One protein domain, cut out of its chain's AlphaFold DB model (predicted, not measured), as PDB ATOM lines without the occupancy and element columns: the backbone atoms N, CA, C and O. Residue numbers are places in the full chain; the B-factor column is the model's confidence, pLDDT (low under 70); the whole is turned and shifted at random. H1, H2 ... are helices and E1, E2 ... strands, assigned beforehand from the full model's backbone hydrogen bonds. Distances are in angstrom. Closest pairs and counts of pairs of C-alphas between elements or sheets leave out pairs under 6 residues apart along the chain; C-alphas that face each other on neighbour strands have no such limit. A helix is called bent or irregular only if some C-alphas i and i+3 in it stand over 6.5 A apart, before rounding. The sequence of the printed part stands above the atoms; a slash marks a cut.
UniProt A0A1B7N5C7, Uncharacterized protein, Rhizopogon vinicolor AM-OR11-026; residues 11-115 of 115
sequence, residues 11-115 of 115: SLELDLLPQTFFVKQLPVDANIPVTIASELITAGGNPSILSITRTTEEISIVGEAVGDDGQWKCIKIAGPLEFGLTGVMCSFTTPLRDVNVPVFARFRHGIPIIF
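Overview. This is residues 11 to 115 of the 115 residues of an uncharacterized protein of Rhizopogon vinicolor AM-OR11-026 (UniProt A0A1B7N5C7). Two small antiparallel sheets stand one after the other along the longest axis, each with a helix at its far side: H1 beyond the three-stranded sheet E2 - E4 - E3, and H2 beyond the four-stranded sheet E1 - E5 - E7 - E6. The loop of residues 41 to 46 sticks out, as do residues 94 to 100, of which 94 to 98 belong to H2. The 105 printed residues run E1 E2 H1 E3 E4 E5 H2 E6 E7, mixed in class, with under half in named elements. The whole is compact, radius of gyration of the C-alphas 14.9 A, spanning 38 by 32 by 30 A.

Along the chain. Find E1, residues 14 to 16, from C-alpha 14 at (186.953, 119.930, 107.101). Its sheet adds E5, 75 to 77, E7, 111 to 114, ending at (179.228, 124.297, 111.893), and E6, 105 to 108. H2, 88 to 98, is 16.3 A long. In the other sheet look for E2, 21 to 27, 20.1 A, E4, 58 to 64, 20.0 A, and E3, 51 to 54; H1 is 34 to 39.

Arrangement. Across E1 and E5, see N 15 and O 76 at 2.8 A; across E5 and E7, N 75 and O 114 at 2.7 A; across hairpin E6 and E7, N 106 and O 113 at 2.8 A. H2 only grazes this sheet, with residues 88 to 93. E5, H2, E6 form a split strand-helix-strand unit, two strands running the same way in one sheet with a helix between them along the chain and E7 between them in the sheet, its crossover right-handed; E2, H1, E3 form another, with E4 between E2 and E3 in the sheet, its crossover also right-handed. There N 24 and O 61 are 2.9 A apart, and in hairpin E3 and E4, N 51 and O 62 2.8 A. H1 only grazes this sheet, with residues 36 to 39. E3 and E6 are apart. Every O i to N i+4 pair is within hydrogen-bond range in H1, and 5 of 7 in H2, only just irregular: C-alphas 92 and 95 are 6.6 A apart.

Size, cuts and confidence. The farthest C-alphas, Ala 43 and Asp 98, are 40.6 A apart. The printed part has no cut; the link H1 to E3 is long. Look for pLDDT under 70 at residues 11 to 12, 43 to 47, 79 to 85 and 110 to 112.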
ATOM      1  N   SER A  11     185.696 121.676  99.013       59.88
ATOM      2  CA  SER A  11     184.488 121.677  99.867       59.88
ATOM      3  C   SER A  11     184.283 120.389 100.682       59.88
ATOM      4  O   SER A  11     183.315 120.314 101.433       59.88
ATOM      5  N   LEU A  12     185.151 119.384 100.525       65.69
ATOM      6  CA  LEU A  12     185.199 118.178 101.357       65.69
ATOM      7  C   LEU A  12     186.307 118.243 102.421       65.69
ATOM      8  O   LEU A  12     186.378 117.356 103.270       65.69
ATOM      9  N   GLU A  13     187.140 119.288 102.410       75.38
ATOM     10  CA  GLU A  13     188.108 119.543 103.475       75.38
ATOM     11  C   GLU A  13     187.406 120.192 104.676       75.38
ATOM     12  O   GLU A  13     186.739 121.230 104.564       75.38
ATOM     13  N   LEU A  14     187.542 119.534 105.828       81.69
ATOM     14  CA  LEU A  14     186.953 119.930 107.101       81.69
ATOM     15  C   LEU A  14     188.064 120.372 108.054       81.69
ATOM     16  O   LEU A  14     188.869 119.555 108.499       81.69
ATOM     17  N   ASP A  15     188.055 121.650 108.415       84.94
ATOM     18  CA  ASP A  15     188.969 122.230 109.391       84.94
ATOM     19  C   ASP A  15     188.293 122.273 110.764       84.94
ATOM     20  O   ASP A  15     187.394 123.087 111.005       84.94
ATOM     21  N   LEU A  16     188.736 121.422 111.691       86.94
ATOM     22  CA  LEU A  16     188.358 121.539 113.099       86.94
ATOM     23  C   LEU A  16     189.192 122.638 113.759       86.94
ATOM     24  O   LEU A  16     190.415 122.528 113.865       86.94
ATOM     25  N   LEU A  17     188.529 123.683 114.246       87.00
ATOM     26  CA  LEU A  17     189.206 124.753 114.965       87.00
ATOM     27  C   LEU A  17     189.602 124.288 116.377       87.00
ATOM     28  O   LEU A  17     188.801 123.645 117.066       87.00
ATOM     29  N   PRO A  18     190.823 124.608 116.847       86.25
ATOM     30  CA  PRO A  18     191.286 124.185 118.168       86.25
ATOM     31  C   PRO A  18     190.508 124.854 119.310       86.25
ATOM     32  O   PRO A  18     190.380 124.267 120.387       86.25
ATOM     33  N   GLN A  19     189.951 126.041 119.066       88.12
ATOM     34  CA  GLN A  19     189.158 126.807 120.023       88.12
ATOM     35  C   GLN A  19     187.869 126.079 120.433       88.12
ATOM     36  O   GLN A  19     187.414 125.119 119.802       88.12
ATOM     37  N   THR A  20     187.277 126.536 121.527       90.38
ATOM     38  CA  THR A  20     185.926 126.163 121.954       90.38
ATOM     39  C   THR A  20     185.015 127.370 121.845       90.38
ATOM     40  O   THR A  20     185.469 128.503 121.984       90.38
ATOM     41  N   PHE A  21     183.733 127.134 121.606       90.81
ATOM     42  CA  PHE A  21     182.763 128.187 121.339       90.81
ATOM     43  C   PHE A  21     181.578 128.087 122.291       90.81
ATOM     44  O   PHE A  21     181.262 127.012 122.810       90.81
ATOM     45  N   PHE A  22     180.915 129.217 122.502       90.69
ATOM     46  CA  PHE A  22     179.623 129.275 123.168       90.69
ATOM     47  C   PHE A  22     178.542 129.664 122.163       90.69
ATOM     48  O   PHE A  22     178.778 130.443 121.238       90.69
ATOM     49  N   VAL A  23     177.333 129.159 122.393       90.88
ATOM     50  CA  VAL A  23     176.116 129.593 121.708       90.88
ATOM     51  C   VAL A  23     175.148 130.051 122.790       90.88
ATOM     52  O   VAL A  23     174.796 129.275 123.676       90.88
ATOM     53  N   LYS A  24     174.759 131.327 122.759       90.62
ATOM     54  CA  LYS A  24     173.835 131.932 123.725       90.62
ATOM     55  C   LYS A  24     172.608 132.469 122.998       90.62
ATOM     56  O   LYS A  24     172.724 133.155 121.983       90.62
ATOM     57  N   GLN A  25     171.444 132.156 123.551       92.06
ATOM     58  CA  GLN A  25     170.150 132.666 123.122       92.06
ATOM     59  C   GLN A  25     169.731 133.787 124.074       92.06
ATOM     60  O   GLN A  25     169.797 133.631 125.294       92.06
ATOM     61  N   LEU A  26     169.308 134.915 123.516       92.69
ATOM     62  CA  LEU A  26     168.761 136.043 124.258       92.69
ATOM     63  C   LEU A  26     167.360 136.387 123.730       92.69
ATOM     64  O   LEU A  26     167.107 136.229 122.531       92.69
ATOM     65  N   PRO A  27     166.466 136.909 124.586       93.81
ATOM     66  CA  PRO A  27     165.195 137.488 124.156       93.81
ATOM     67  C   PRO A  27     165.365 138.590 123.099       93.81
ATOM     68  O   PRO A  27     166.384 139.283 123.062       93.81
ATOM     69  N   VAL A  28     164.353 138.787 122.251       92.50
ATOM     70  CA  VAL A  28     164.372 139.797 121.173       92.50
ATOM     71  C   VAL A  28     164.538 141.237 121.686       92.50
ATOM     72  O   VAL A  28     165.149 142.074 121.015       92.50
ATOM     73  N   ASP A  29     164.026 141.512 122.884       91.69
ATOM     74  CA  ASP A  29     164.078 142.790 123.596       91.69
ATOM     75  C   ASP A  29     165.312 142.928 124.500       91.69
ATOM     76  O   ASP A  29     165.548 143.992 125.076       91.69
ATOM     77  N   ALA A  30     166.135 141.882 124.600       91.94
ATOM     78  CA  ALA A  30     167.354 141.934 125.380       91.94
ATOM     79  C   ALA A  30     168.381 142.878 124.744       91.94
ATOM     80  O   ALA A  30     168.614 142.899 123.529       91.94
ATOM     81  N   ASN A  31     169.066 143.626 125.606       88.69
ATOM     82  CA  ASN A  31     170.238 144.381 125.200       88.69
ATOM     83  C   ASN A  31     171.414 143.428 124.984       88.69
ATOM     84  O   ASN A  31     171.732 142.603 125.840       88.69
ATOM     85  N   ILE A  32     172.091 143.587 123.849       88.50
ATOM     86  CA  ILE A  32     173.361 142.907 123.597       88.50
ATOM     87  C   ILE A  32     174.395 143.510 124.560       88.50
ATOM     88  O   ILE A  32     174.537 144.738 124.581       88.50
ATOM     89  N   PRO A  33     175.109 142.696 125.360       86.38
ATOM     90  CA  PRO A  33     176.128 143.206 126.268       86.38
ATOM     91  C   PRO A  33     177.153 144.065 125.525       86.38
ATOM     92  O   PRO A  33     177.661 143.667 124.476       86.38
ATOM     93  N   VAL A  34     177.478 145.236 126.081       86.00
ATOM     94  CA  VAL A  34     178.407 146.185 125.444       86.00
ATOM     95  C   VAL A  34     179.771 145.554 125.171       86.00
ATOM     96  O   VAL A  34     180.361 145.824 124.137       86.00
ATOM     97  N   THR A  35     180.223 144.652 126.044       83.31
ATOM     98  CA  THR A  35     181.470 143.895 125.880       83.31
ATOM     99  C   THR A  35     181.484 143.109 124.568       83.31
ATOM    100  O   THR A  35     182.405 143.268 123.777       83.31
ATOM    101  N   ILE A  36     180.411 142.363 124.285       83.56
ATOM    102  CA  ILE A  36     180.242 141.590 123.048       83.56
ATOM    103  C   ILE A  36     180.097 142.516 121.832       83.56
ATOM    104  O   ILE A  36     180.646 142.250 120.767       83.56
ATOM    105  N   ALA A  37     179.374 143.630 121.970       85.44
ATOM    106  CA  ALA A  37     179.226 144.592 120.878       85.44
ATOM    107  C   ALA A  37     180.556 145.287 120.524       85.44
ATOM    108  O   ALA A  37     180.828 145.533 119.350       85.44
ATOM    109  N   SER A  38     181.397 145.584 121.518       85.12
ATOM    110  CA  SER A  38     182.718 146.189 121.318       85.12
ATOM    111  C   SER A  38     183.702 145.245 120.620       85.12
ATOM    112  O   SER A  38     184.552 145.715 119.859       85.12
ATOM    113  N   GLU A  39     183.573 143.929 120.803       83.75
ATOM    114  CA  GLU A  39     184.397 142.940 120.093       83.75
ATOM    115  C   GLU A  39     184.213 143.002 118.570       83.75
ATOM    116  O   GLU A  39     185.185 142.830 117.841       83.75
ATOM    117  N   LEU A  40     183.021 143.365 118.073       82.62
ATOM    118  CA  LEU A  40     182.776 143.532 116.630       82.62
ATOM    119  C   LEU A  40     183.640 144.624 115.977       82.62
ATOM    120  O   LEU A  40     183.811 144.623 114.760       82.62
ATOM    121  N   ILE A  41     184.130 145.583 116.765       83.06
ATOM    122  CA  ILE A  41     184.827 146.785 116.280       83.06
ATOM    123  C   ILE A  41     186.316 146.747 116.667       83.06
ATOM    124  O   ILE A  41     187.129 147.499 116.128       83.06
ATOM    125  N   THR A  42     186.704 145.858 117.584       77.75
ATOM    126  CA  THR A  42     188.076 145.790 118.095       77.75
ATOM    127  C   THR A  42     188.993 145.095 117.087       77.75
ATOM    128  O   THR A  42     189.106 143.873 117.041       77.75
ATOM    129  N   ALA A  43     189.689 145.889 116.275       55.81
ATOM    130  CA  ALA A  43     190.708 145.418 115.344       55.81
ATOM    131  C   ALA A  43     192.030 145.160 116.090       55.81
ATOM    132  O   ALA A  43     192.833 146.074 116.268       55.81
ATOM    133  N   GLY A  44     192.261 143.934 116.566       55.66
ATOM    134  CA  GLY A  44     193.549 143.594 117.193       55.66
ATOM    135  C   GLY A  44     193.617 142.311 118.021       55.66
ATOM    136  O   GLY A  44     194.702 141.958 118.473       55.66
ATOM    137  N   GLY A  45     192.501 141.608 118.231       56.25
ATOM    138  CA  GLY A  45     192.517 140.271 118.832       56.25
ATOM    139  C   GLY A  45     192.974 139.193 117.843       56.25
ATOM    140  O   GLY A  45     192.884 139.378 116.628       56.25
ATOM    141  N   ASN A  46     193.430 138.045 118.366       55.22
ATOM    142  CA  ASN A  46     193.505 136.790 117.601       55.22
ATOM    143  C   ASN A  46     192.177 136.546 116.857       55.22
ATOM    144  O   ASN A  46     191.149 137.052 117.308       55.22
ATOM    145  N   PRO A  47     192.160 135.796 115.740       56.38
ATOM    146  CA  PRO A  47     190.935 135.598 114.973       56.38
ATOM    147  C   PRO A  47     189.886 134.849 115.807       56.38
ATOM    148  O   PRO A  47     189.894 133.622 115.851       56.38
ATOM    149  N   SER A  48     188.980 135.592 116.443       73.38
ATOM    150  CA  SER A  48     187.814 135.054 117.131       73.38
ATOM    151  C   SER A  48     186.625 135.069 116.173       73.38
ATOM    152  O   SER A  48     186.371 136.038 115.451       73.38
ATOM    153  N   ILE A  49     185.895 133.956 116.111       81.38
ATOM    154  CA  ILE A  49     184.616 133.934 115.402       81.38
ATOM    155  C   ILE A  49     183.583 134.551 116.335       81.38
ATOM    156  O   ILE A  49     183.306 133.993 117.391       81.38
ATOM    157  N   LEU A  50     182.994 135.667 115.909       87.25
ATOM    158  CA  LEU A  50     181.841 136.282 116.553       87.25
ATOM    159  C   LEU A  50     180.707 136.417 115.533       87.25
ATOM    160  O   LEU A  50     180.867 137.015 114.467       87.25
ATOM    161  N   SER A  51     179.550 135.847 115.851       88.44
ATOM    162  CA  SER A  51     178.332 135.955 115.056       88.44
ATOM    163  C   SER A  51     177.185 136.392 115.948       88.44
ATOM    164  O   SER A  51     176.851 135.720 116.918       88.44
ATOM    165  N   ILE A  52     176.559 137.509 115.595       89.94
ATOM    166  CA  ILE A  52     175.343 137.987 116.246       89.94
ATOM    167  C   ILE A  52     174.243 137.982 115.201       89.94
ATOM    168  O   ILE A  52     174.415 138.490 114.091       89.94
ATOM    169  N   THR A  53     173.105 137.375 115.512       90.00
ATOM    170  CA  THR A  53     171.960 137.360 114.600       90.00
ATOM    171  C   THR A  53     170.690 137.590 115.363       90.00
ATOM    172  O   THR A  53     170.326 136.817 116.242       90.00
ATOM    173  N   ARG A  54     170.020 138.672 114.986       90.75
ATOM    174  CA  ARG A  54     168.695 139.008 115.470       90.75
ATOM    175  C   ARG A  54     167.670 138.488 114.474       90.75
ATOM    176  O   ARG A  54     167.754 138.792 113.284       90.75
ATOM    177  N   THR A  55     166.715 137.731 114.981       91.00
ATOM    178  CA  THR A  55     165.480 137.375 114.287       91.00
ATOM    179  C   THR A  55     164.323 138.131 114.945       91.00
ATOM    180  O   THR A  55     164.521 138.921 115.870       91.00
ATOM    181  N   THR A  56     163.102 137.928 114.460       92.94
ATOM    182  CA  THR A  56     161.892 138.443 115.119       92.94
ATOM    183  C   THR A  56     161.580 137.731 116.434       92.94
ATOM    184  O   THR A  56     160.757 138.219 117.200       92.94
ATOM    185  N   GLU A  57     162.213 136.586 116.682       92.50
ATOM    186  CA  GLU A  57     161.936 135.718 117.827       92.50
ATOM    187  C   GLU A  57     163.007 135.865 118.914       92.50
ATOM    188  O   GLU A  57     162.693 135.841 120.102       92.50
ATOM    189  N   GLU A  58     164.268 136.060 118.524       93.31
ATOM    190  CA  GLU A  58     165.399 136.007 119.446       93.31
ATOM    191  C   GLU A  58     166.647 136.723 118.917       93.31
ATOM    192  O   GLU A  58     166.728 137.170 117.767       93.31
ATOM    193  N   ILE A  59     167.667 136.786 119.766       92.75
ATOM    194  CA  ILE A  59     169.030 137.142 119.389       92.75
ATOM    195  C   ILE A  59     169.928 135.946 119.711       92.75
ATOM    196  O   ILE A  59     170.081 135.575 120.872       92.75
ATOM    197  N   SER A  60     170.553 135.365 118.688       91.75
ATOM    198  CA  SER A  60     171.570 134.324 118.851       91.75
ATOM    199  C   SER A  60     172.970 134.927 118.763       91.75
ATOM    200  O   SER A  60     173.283 135.684 117.837       91.75
ATOM    201  N   ILE A  61     173.810 134.585 119.736       90.56
ATOM    202  CA  ILE A  61     175.211 134.997 119.813       90.56
ATOM    203  C   ILE A  61     176.075 133.742 119.805       90.56
ATOM    204  O   ILE A  61     175.909 132.866 120.653       90.56
ATOM    205  N   VAL A  62     177.011 133.684 118.867       90.38
ATOM    206  CA  VAL A  62     178.069 132.676 118.823       90.38
ATOM    207  C   VAL A  62     179.402 133.379 118.955       90.38
ATOM    208  O   VAL A  62     179.667 134.309 118.197       90.38
ATOM    209  N   GLY A  63     180.222 132.941 119.900       89.44
ATOM    210  CA  GLY A  63     181.533 133.519 120.167       89.44
ATOM    211  C   GLY A  63     182.537 132.457 120.589       89.44
ATOM    212  O   GLY A  63     182.157 131.361 121.008       89.44
ATOM    213  N   GLU A  64     183.823 132.775 120.486       88.25
ATOM    214  CA  GLU A  64     184.874 131.982 121.125       88.25
ATOM    215  C   GLU A  64     184.707 132.048 122.648       88.25
ATOM    216  O   GLU A  64     184.502 133.114 123.226       88.25
ATOM    217  N   ALA A  65     184.755 130.894 123.304       86.88
ATOM    218  CA  ALA A  65     184.642 130.809 124.747       86.88
ATOM    219  C   ALA A  65     186.010 130.965 125.408       86.88
ATOM    220  O   ALA A  65     186.993 130.351 124.994       86.88
ATOM    221  N   VAL A  66     186.040 131.742 126.489       79.75
ATOM    222  CA  VAL A  66     187.201 131.872 127.368       79.75
ATOM    223  C   VAL A  66     186.896 131.112 128.657       79.75
ATOM    224  O   VAL A  66     185.958 131.458 129.372       79.75
ATOM    225  N   GLY A  67     187.680 130.074 128.954       75.44
ATOM    226  CA  GLY A  67     187.464 129.208 130.118       75.44
ATOM    227  C   GLY A  67     186.400 128.132 129.879       75.44
ATOM    228  O   GLY A  67     186.281 127.604 128.774       75.44
ATOM    229  N   ASP A  68     185.629 127.804 130.915       76.38
ATOM    230  CA  ASP A  68     184.744 126.625 130.935       76.38
ATOM    231  C   ASP A  68     183.392 126.814 130.209       76.38
ATOM    232  O   ASP A  68     182.601 125.877 130.110       76.38
ATOM    233  N   ASP A  69     183.126 127.995 129.640       79.44
ATOM    234  CA  ASP A  69     181.902 128.292 128.864       79.44
ATOM    235  C   ASP A  69     181.897 127.623 127.463       79.44
ATOM    236  O   ASP A  69     180.924 127.724 126.707       79.44
ATOM    237  N   GLY A  70     182.991 126.950 127.090       83.62
ATOM    238  CA  GLY A  70     183.233 126.374 125.769       83.62
ATOM    239  C   GLY A  70     182.631 124.989 125.560       83.62
ATOM    240  O   GLY A  70     183.337 123.987 125.641       83.62
ATOM    241  N   GLN A  71     181.342 124.931 125.232       88.50
ATOM    242  CA  GLN A  71     180.625 123.665 125.012       88.50
ATOM    243  C   GLN A  71     180.623 123.190 123.553       88.50
ATOM    244  O   GLN A  71     180.327 122.026 123.292       88.50
ATOM    245  N   TRP A  72     180.953 124.071 122.606       90.00
ATOM    246  CA  TRP A  72     180.844 123.797 121.172       90.00
ATOM    247  C   TRP A  72     182.207 123.736 120.483       90.00
ATOM    248  O   TRP A  72     183.163 124.411 120.886       90.00
ATOM    249  N   LYS A  73     182.292 122.946 119.407       90.44
ATOM    250  CA  LYS A  73     183.483 122.819 118.563       90.44
ATOM    251  C   LYS A  73     183.159 123.253 117.146       90.44
ATOM    252  O   LYS A  73     182.229 122.760 116.541       90.44
ATOM    253  N   CYS A  74     183.966 124.152 116.600       88.06
ATOM    254  CA  CYS A  74     183.720 124.682 115.269       88.06
ATOM    255  C   CYS A  74     184.425 123.844 114.199       88.06
ATOM    256  O   CYS A  74     185.653 123.749 114.191       88.06
ATOM    257  N   ILE A  75     183.653 123.321 113.254       87.75
ATOM    258  CA  ILE A  75     184.116 122.720 112.008       87.75
ATOM    259  C   ILE A  75     183.836 123.709 110.877       87.75
ATOM    260  O   ILE A  75     182.691 124.080 110.600       87.75
ATOM    261  N   LYS A  76     184.897 124.147 110.212       83.69
ATOM    262  CA  LYS A  76     184.832 125.004 109.033       83.69
ATOM    263  C   LYS A  76     184.991 124.144 107.784       83.69
ATOM    264  O   LYS A  76     185.908 123.337 107.696       83.69
ATOM    265  N   ILE A  77     184.130 124.358 106.796       81.50
ATOM    266  CA  ILE A  77     184.299 123.774 105.462       81.50
ATOM    267  C   ILE A  77     185.200 124.719 104.649       81.50
ATOM    268  O   ILE A  77     184.943 125.925 104.608       81.50
ATOM    269  N   ALA A  78     186.288 124.212 104.061       72.31
ATOM    270  CA  ALA A  78     187.350 125.060 103.502       72.31
ATOM    271  C   ALA A  78     186.917 125.877 102.267       72.31
ATOM    272  O   ALA A  78     187.287 127.048 102.131       72.31
ATOM    273  N   GLY A  79     186.123 125.283 101.373       63.03
ATOM    274  CA  GLY A  79     185.731 125.908 100.108       63.03
ATOM    275  C   GLY A  79     184.529 126.861 100.212       63.03
ATOM    276  O   GLY A  79     183.624 126.626 101.018       63.03
ATOM    277  N   PRO A  80     184.447 127.900  99.354       64.56
ATOM    278  CA  PRO A  80     183.166 128.533  99.081       64.56
ATOM    279  C   PRO A  80     182.255 127.478  98.453       64.56
ATOM    280  O   PRO A  80     182.593 126.863  97.441       64.56
ATOM    281  N   LEU A  81     181.113 127.228  99.080       66.25
ATOM    282  CA  LEU A  81     180.114 126.346  98.507       66.25
ATOM    283  C   LEU A  81     179.436 127.082  97.360       66.25
ATOM    284  O   LEU A  81     178.766 128.093  97.574       66.25
ATOM    285  N   GLU A  82     179.639 126.591  96.137       65.94
ATOM    286  CA  GLU A  82     178.902 127.095  94.985       65.94
ATOM    287  C   GLU A  82     177.401 126.988  95.270       65.94
ATOM    288  O   GLU A  82     176.910 125.938  95.684       65.94
ATOM    289  N   PHE A  83     176.655 128.067  95.029       58.62
ATOM    290  CA  PHE A  83     175.220 128.136  95.327       58.62
ATOM    291  C   PHE A  83     174.377 127.069  94.598       58.62
ATOM    292  O   PHE A  83     173.238 126.824  94.985       58.62
ATOM    293  N   GLY A  84     174.923 126.426  93.557       61.44
ATOM    294  CA  GLY A  84     174.294 125.304  92.851       61.44
ATOM    295  C   GLY A  84     174.481 123.938  93.522       61.44
ATOM    296  O   GLY A  84     173.818 122.975  93.129       61.44
ATOM    297  N   LEU A  85     175.357 123.825  94.526       65.38
ATOM    298  CA  LEU A  85     175.645 122.562  95.194       65.38
ATOM    299  C   LEU A  85     174.616 122.302  96.303       65.38
ATOM    300  O   LEU A  85     174.628 122.913  97.370       65.38
ATOM    301  N   THR A  86     173.703 121.368  96.044       70.94
ATOM    302  CA  THR A  86     172.672 120.952  97.003       70.94
ATOM    303  C   THR A  86     173.096 119.681  97.739       70.94
ATOM    304  O   THR A  86     173.875 118.876  97.237       70.94
ATOM    305  N   GLY A  87     172.605 119.494  98.965       72.69
ATOM    306  CA  GLY A  87     172.808 118.253  99.718       72.69
ATOM    307  C   GLY A  87     174.110 118.145 100.520       72.69
ATOM    308  O   GLY A  87     174.200 117.241 101.341       72.69
ATOM    309  N   VAL A  88     175.066 119.074 100.400       77.50
ATOM    310  CA  VAL A  88     176.324 119.027 101.185       77.50
ATOM    311  C   VAL A  88     176.067 119.021 102.689       77.50
ATOM    312  O   VAL A  88     176.591 118.172 103.404       77.50
ATOM    313  N   MET A  89     175.182 119.900 103.166       77.06
ATOM    314  CA  MET A  89     174.778 119.915 104.575       77.06
ATOM    315  C   MET A  89     174.102 118.608 104.996       77.06
ATOM    316  O   MET A  89     174.296 118.161 106.121       77.06
ATOM    317  N   CYS A  90     173.333 117.973 104.107       79.12
ATOM    318  CA  CYS A  90     172.696 116.688 104.392       79.12
ATOM    319  C   CYS A  90     173.754 115.588 104.542       79.12
ATOM    320  O   CYS A  90     173.749 114.871 105.539       79.12
ATOM    321  N   SER A  91     174.712 115.511 103.614       80.94
ATOM    322  CA  SER A  91     175.825 114.559 103.683       80.94
ATOM    323  C   SER A  91     176.687 114.755 104.931       80.94
ATOM    324  O   SER A  91     177.143 113.774 105.507       80.94
ATOM    325  N   PHE A  92     176.870 116.000 105.379       81.44
ATOM    326  CA  PHE A  92     177.625 116.307 106.595       81.44
ATOM    327  C   PHE A  92     176.849 115.986 107.884       81.44
ATOM    328  O   PHE A  92     177.387 115.387 108.808       81.44
ATOM    329  N   THR A  93     175.574 116.376 107.967       85.38
ATOM    330  CA  THR A  93     174.771 116.235 109.197       85.38
ATOM    331  C   THR A  93     174.181 114.841 109.385       85.38
ATOM    332  O   THR A  93     173.868 114.471 110.513       85.38
ATOM    333  N   THR A  94     174.065 114.038 108.322       86.31
ATOM    334  CA  THR A  94     173.590 112.645 108.390       86.31
ATOM    335  C   THR A  94     174.389 111.788 109.381       86.31
ATOM    336  O   THR A  94     173.771 111.272 110.311       86.31
ATOM    337  N   PRO A  95     175.729 111.669 109.281       87.69
ATOM    338  CA  PRO A  95     176.493 110.864 110.234       87.69
ATOM    339  C   PRO A  95     176.419 111.408 111.667       87.69
ATOM    340  O   PRO A  95     176.404 110.623 112.607       87.69
ATOM    341  N   LEU A  96     176.328 112.732 111.850       87.88
ATOM    342  CA  LEU A  96     176.196 113.359 113.174       87.88
ATOM    343  C   LEU A  96     174.842 113.053 113.818       87.88
ATOM    344  O   LEU A  96     174.773 112.732 115.005       87.88
ATOM    345  N   ARG A  97     173.768 113.086 113.025       90.12
ATOM    346  CA  ARG A  97     172.431 112.678 113.460       90.12
ATOM    347  C   ARG A  97     172.425 111.224 113.921       90.12
ATOM    348  O   ARG A  97     171.832 110.933 114.954       90.12
ATOM    349  N   ASP A  98     173.086 110.331 113.188       92.81
ATOM    350  CA  ASP A  98     173.097 108.897 113.496       92.81
ATOM    351  C   ASP A  98     173.784 108.592 114.849       92.81
ATOM    352  O   ASP A  98     173.475 107.585 115.487       92.81
ATOM    353  N   VAL A  99     174.643 109.498 115.335       93.75
ATOM    354  CA  VAL A  99     175.259 109.446 116.676       93.75
ATOM    355  C   VAL A  99     174.659 110.445 117.681       93.75
ATOM    356  O   VAL A  99     175.197 110.609 118.773       93.75
ATOM    357  N   ASN A 100     173.527 111.080 117.355       89.94
ATOM    358  CA  ASN A 100     172.821 112.071 118.183       89.94
ATOM    359  C   ASN A 100     173.670 113.287 118.598       89.94
ATOM    360  O   ASN A 100     173.496 113.834 119.688       89.94
ATOM    361  N   VAL A 101     174.580 113.729 117.729       87.50
ATOM    362  CA  VAL A 101     175.349 114.958 117.946       87.50
ATOM    363  C   VAL A 101     174.512 116.155 117.475       87.50
ATOM    364  O   VAL A 101     174.135 116.198 116.299       87.50
ATOM    365  N   PRO A 102     174.183 117.116 118.361       86.12
ATOM    366  CA  PRO A 102     173.491 118.336 117.967       86.12
ATOM    367  C   PRO A 102     174.406 119.200 117.101       86.12
ATOM    368  O   PRO A 102     175.620 119.210 117.282       86.12
ATOM    369  N   VAL A 103     173.810 119.926 116.157       86.50
ATOM    370  CA  VAL A 103     174.550 120.720 115.175       86.50
ATOM    371  C   VAL A 103     173.951 122.112 115.080       86.50
ATOM    372  O   VAL A 103     172.740 122.251 114.884       86.50
ATOM    373  N   PHE A 104     174.796 123.139 115.138       85.19
ATOM    374  CA  PHE A 104     174.411 124.518 114.863       85.19
ATOM    375  C   PHE A 104     175.134 125.033 113.615       85.19
ATOM    376  O   PHE A 104     176.310 125.387 113.635       85.19
ATOM    377  N   ALA A 105     174.418 125.077 112.491       84.50
ATOM    378  CA  ALA A 105     174.976 125.514 111.217       84.50
ATOM    379  C   ALA A 105     174.766 127.017 110.985       84.50
ATOM    380  O   ALA A 105     173.653 127.534 111.099       84.50
ATOM    381  N   ARG A 106     175.830 127.715 110.578       79.44
ATOM    382  CA  ARG A 106     175.802 129.114 110.135       79.44
ATOM    383  C   ARG A 106     176.519 129.279 108.809       79.44
ATOM    384  O   ARG A 106     177.446 128.548 108.499       79.44
ATOM    385  N   PHE A 107     176.124 130.289 108.044       73.25
ATOM    386  CA  PHE A 107     176.764 130.619 106.775       73.25
ATOM    387  C   PHE A 107     177.443 131.980 106.859       73.25
ATOM    388  O   PHE A 107     176.840 132.964 107.289       73.25
ATOM    389  N   ARG A 108     178.690 132.045 106.393       71.44
ATOM    390  CA  ARG A 108     179.451 133.279 106.209       71.44
ATOM    391  C   ARG A 108     179.849 133.395 104.743       71.44
ATOM    392  O   ARG A 108     180.766 132.713 104.306       71.44
ATOM    393  N   HIS A 109     179.194 134.284 103.995       70.25
ATOM    394  CA  HIS A 109     179.590 134.630 102.619       70.25
ATOM    395  C   HIS A 109     179.783 133.400 101.694       70.25
ATOM    396  O   HIS A 109     180.723 133.348 100.911       70.25
ATOM    397  N   GLY A 110     178.922 132.382 101.834       63.28
ATOM    398  CA  GLY A 110     179.010 131.123 101.073       63.28
ATOM    399  C   GLY A 110     179.880 130.028 101.706       63.28
ATOM    400  O   GLY A 110     179.992 128.947 101.143       63.28
ATOM    401  N   ILE A 111     180.468 130.266 102.881       65.88
ATOM    402  CA  ILE A 111     181.223 129.265 103.646       65.88
ATOM    403  C   ILE A 111     180.401 128.865 104.877       65.88
ATOM    404  O   ILE A 111     180.159 129.717 105.741       65.88
ATOM    405  N   PRO A 112     179.940 127.610 104.982       63.53
ATOM    406  CA  PRO A 112     179.305 127.117 106.183       63.53
ATOM    407  C   PRO A 112     180.341 126.911 107.277       63.53
ATOM    408  O   PRO A 112     181.448 126.413 107.060       63.53
ATOM    409  N   ILE A 113     179.925 127.292 108.468       73.25
ATOM    410  CA  ILE A 113     180.612 127.071 109.720       73.25
ATOM    411  C   ILE A 113     179.625 126.322 110.596       73.25
ATOM    412  O   ILE A 113     178.471 126.736 110.736       73.25
ATOM    413  N   ILE A 114     180.069 125.199 111.131       74.75
ATOM    414  CA  ILE A 114     179.228 124.297 111.893       74.75
ATOM    415  C   ILE A 114     179.799 124.205 113.297       74.75
ATOM    416  O   ILE A 114     180.987 123.939 113.448       74.75
ATOM    417  N   PHE A 115     178.964 124.468 114.294       77.88
ATOM    418  CA  PHE A 115     179.292 124.331 115.707       77.88
ATOM    419  C   PHE A 115     178.662 123.055 116.252       77.88
ATOM    420  O   PHE A 115     177.504 122.760 115.862       77.88
TER     421      PHE A 115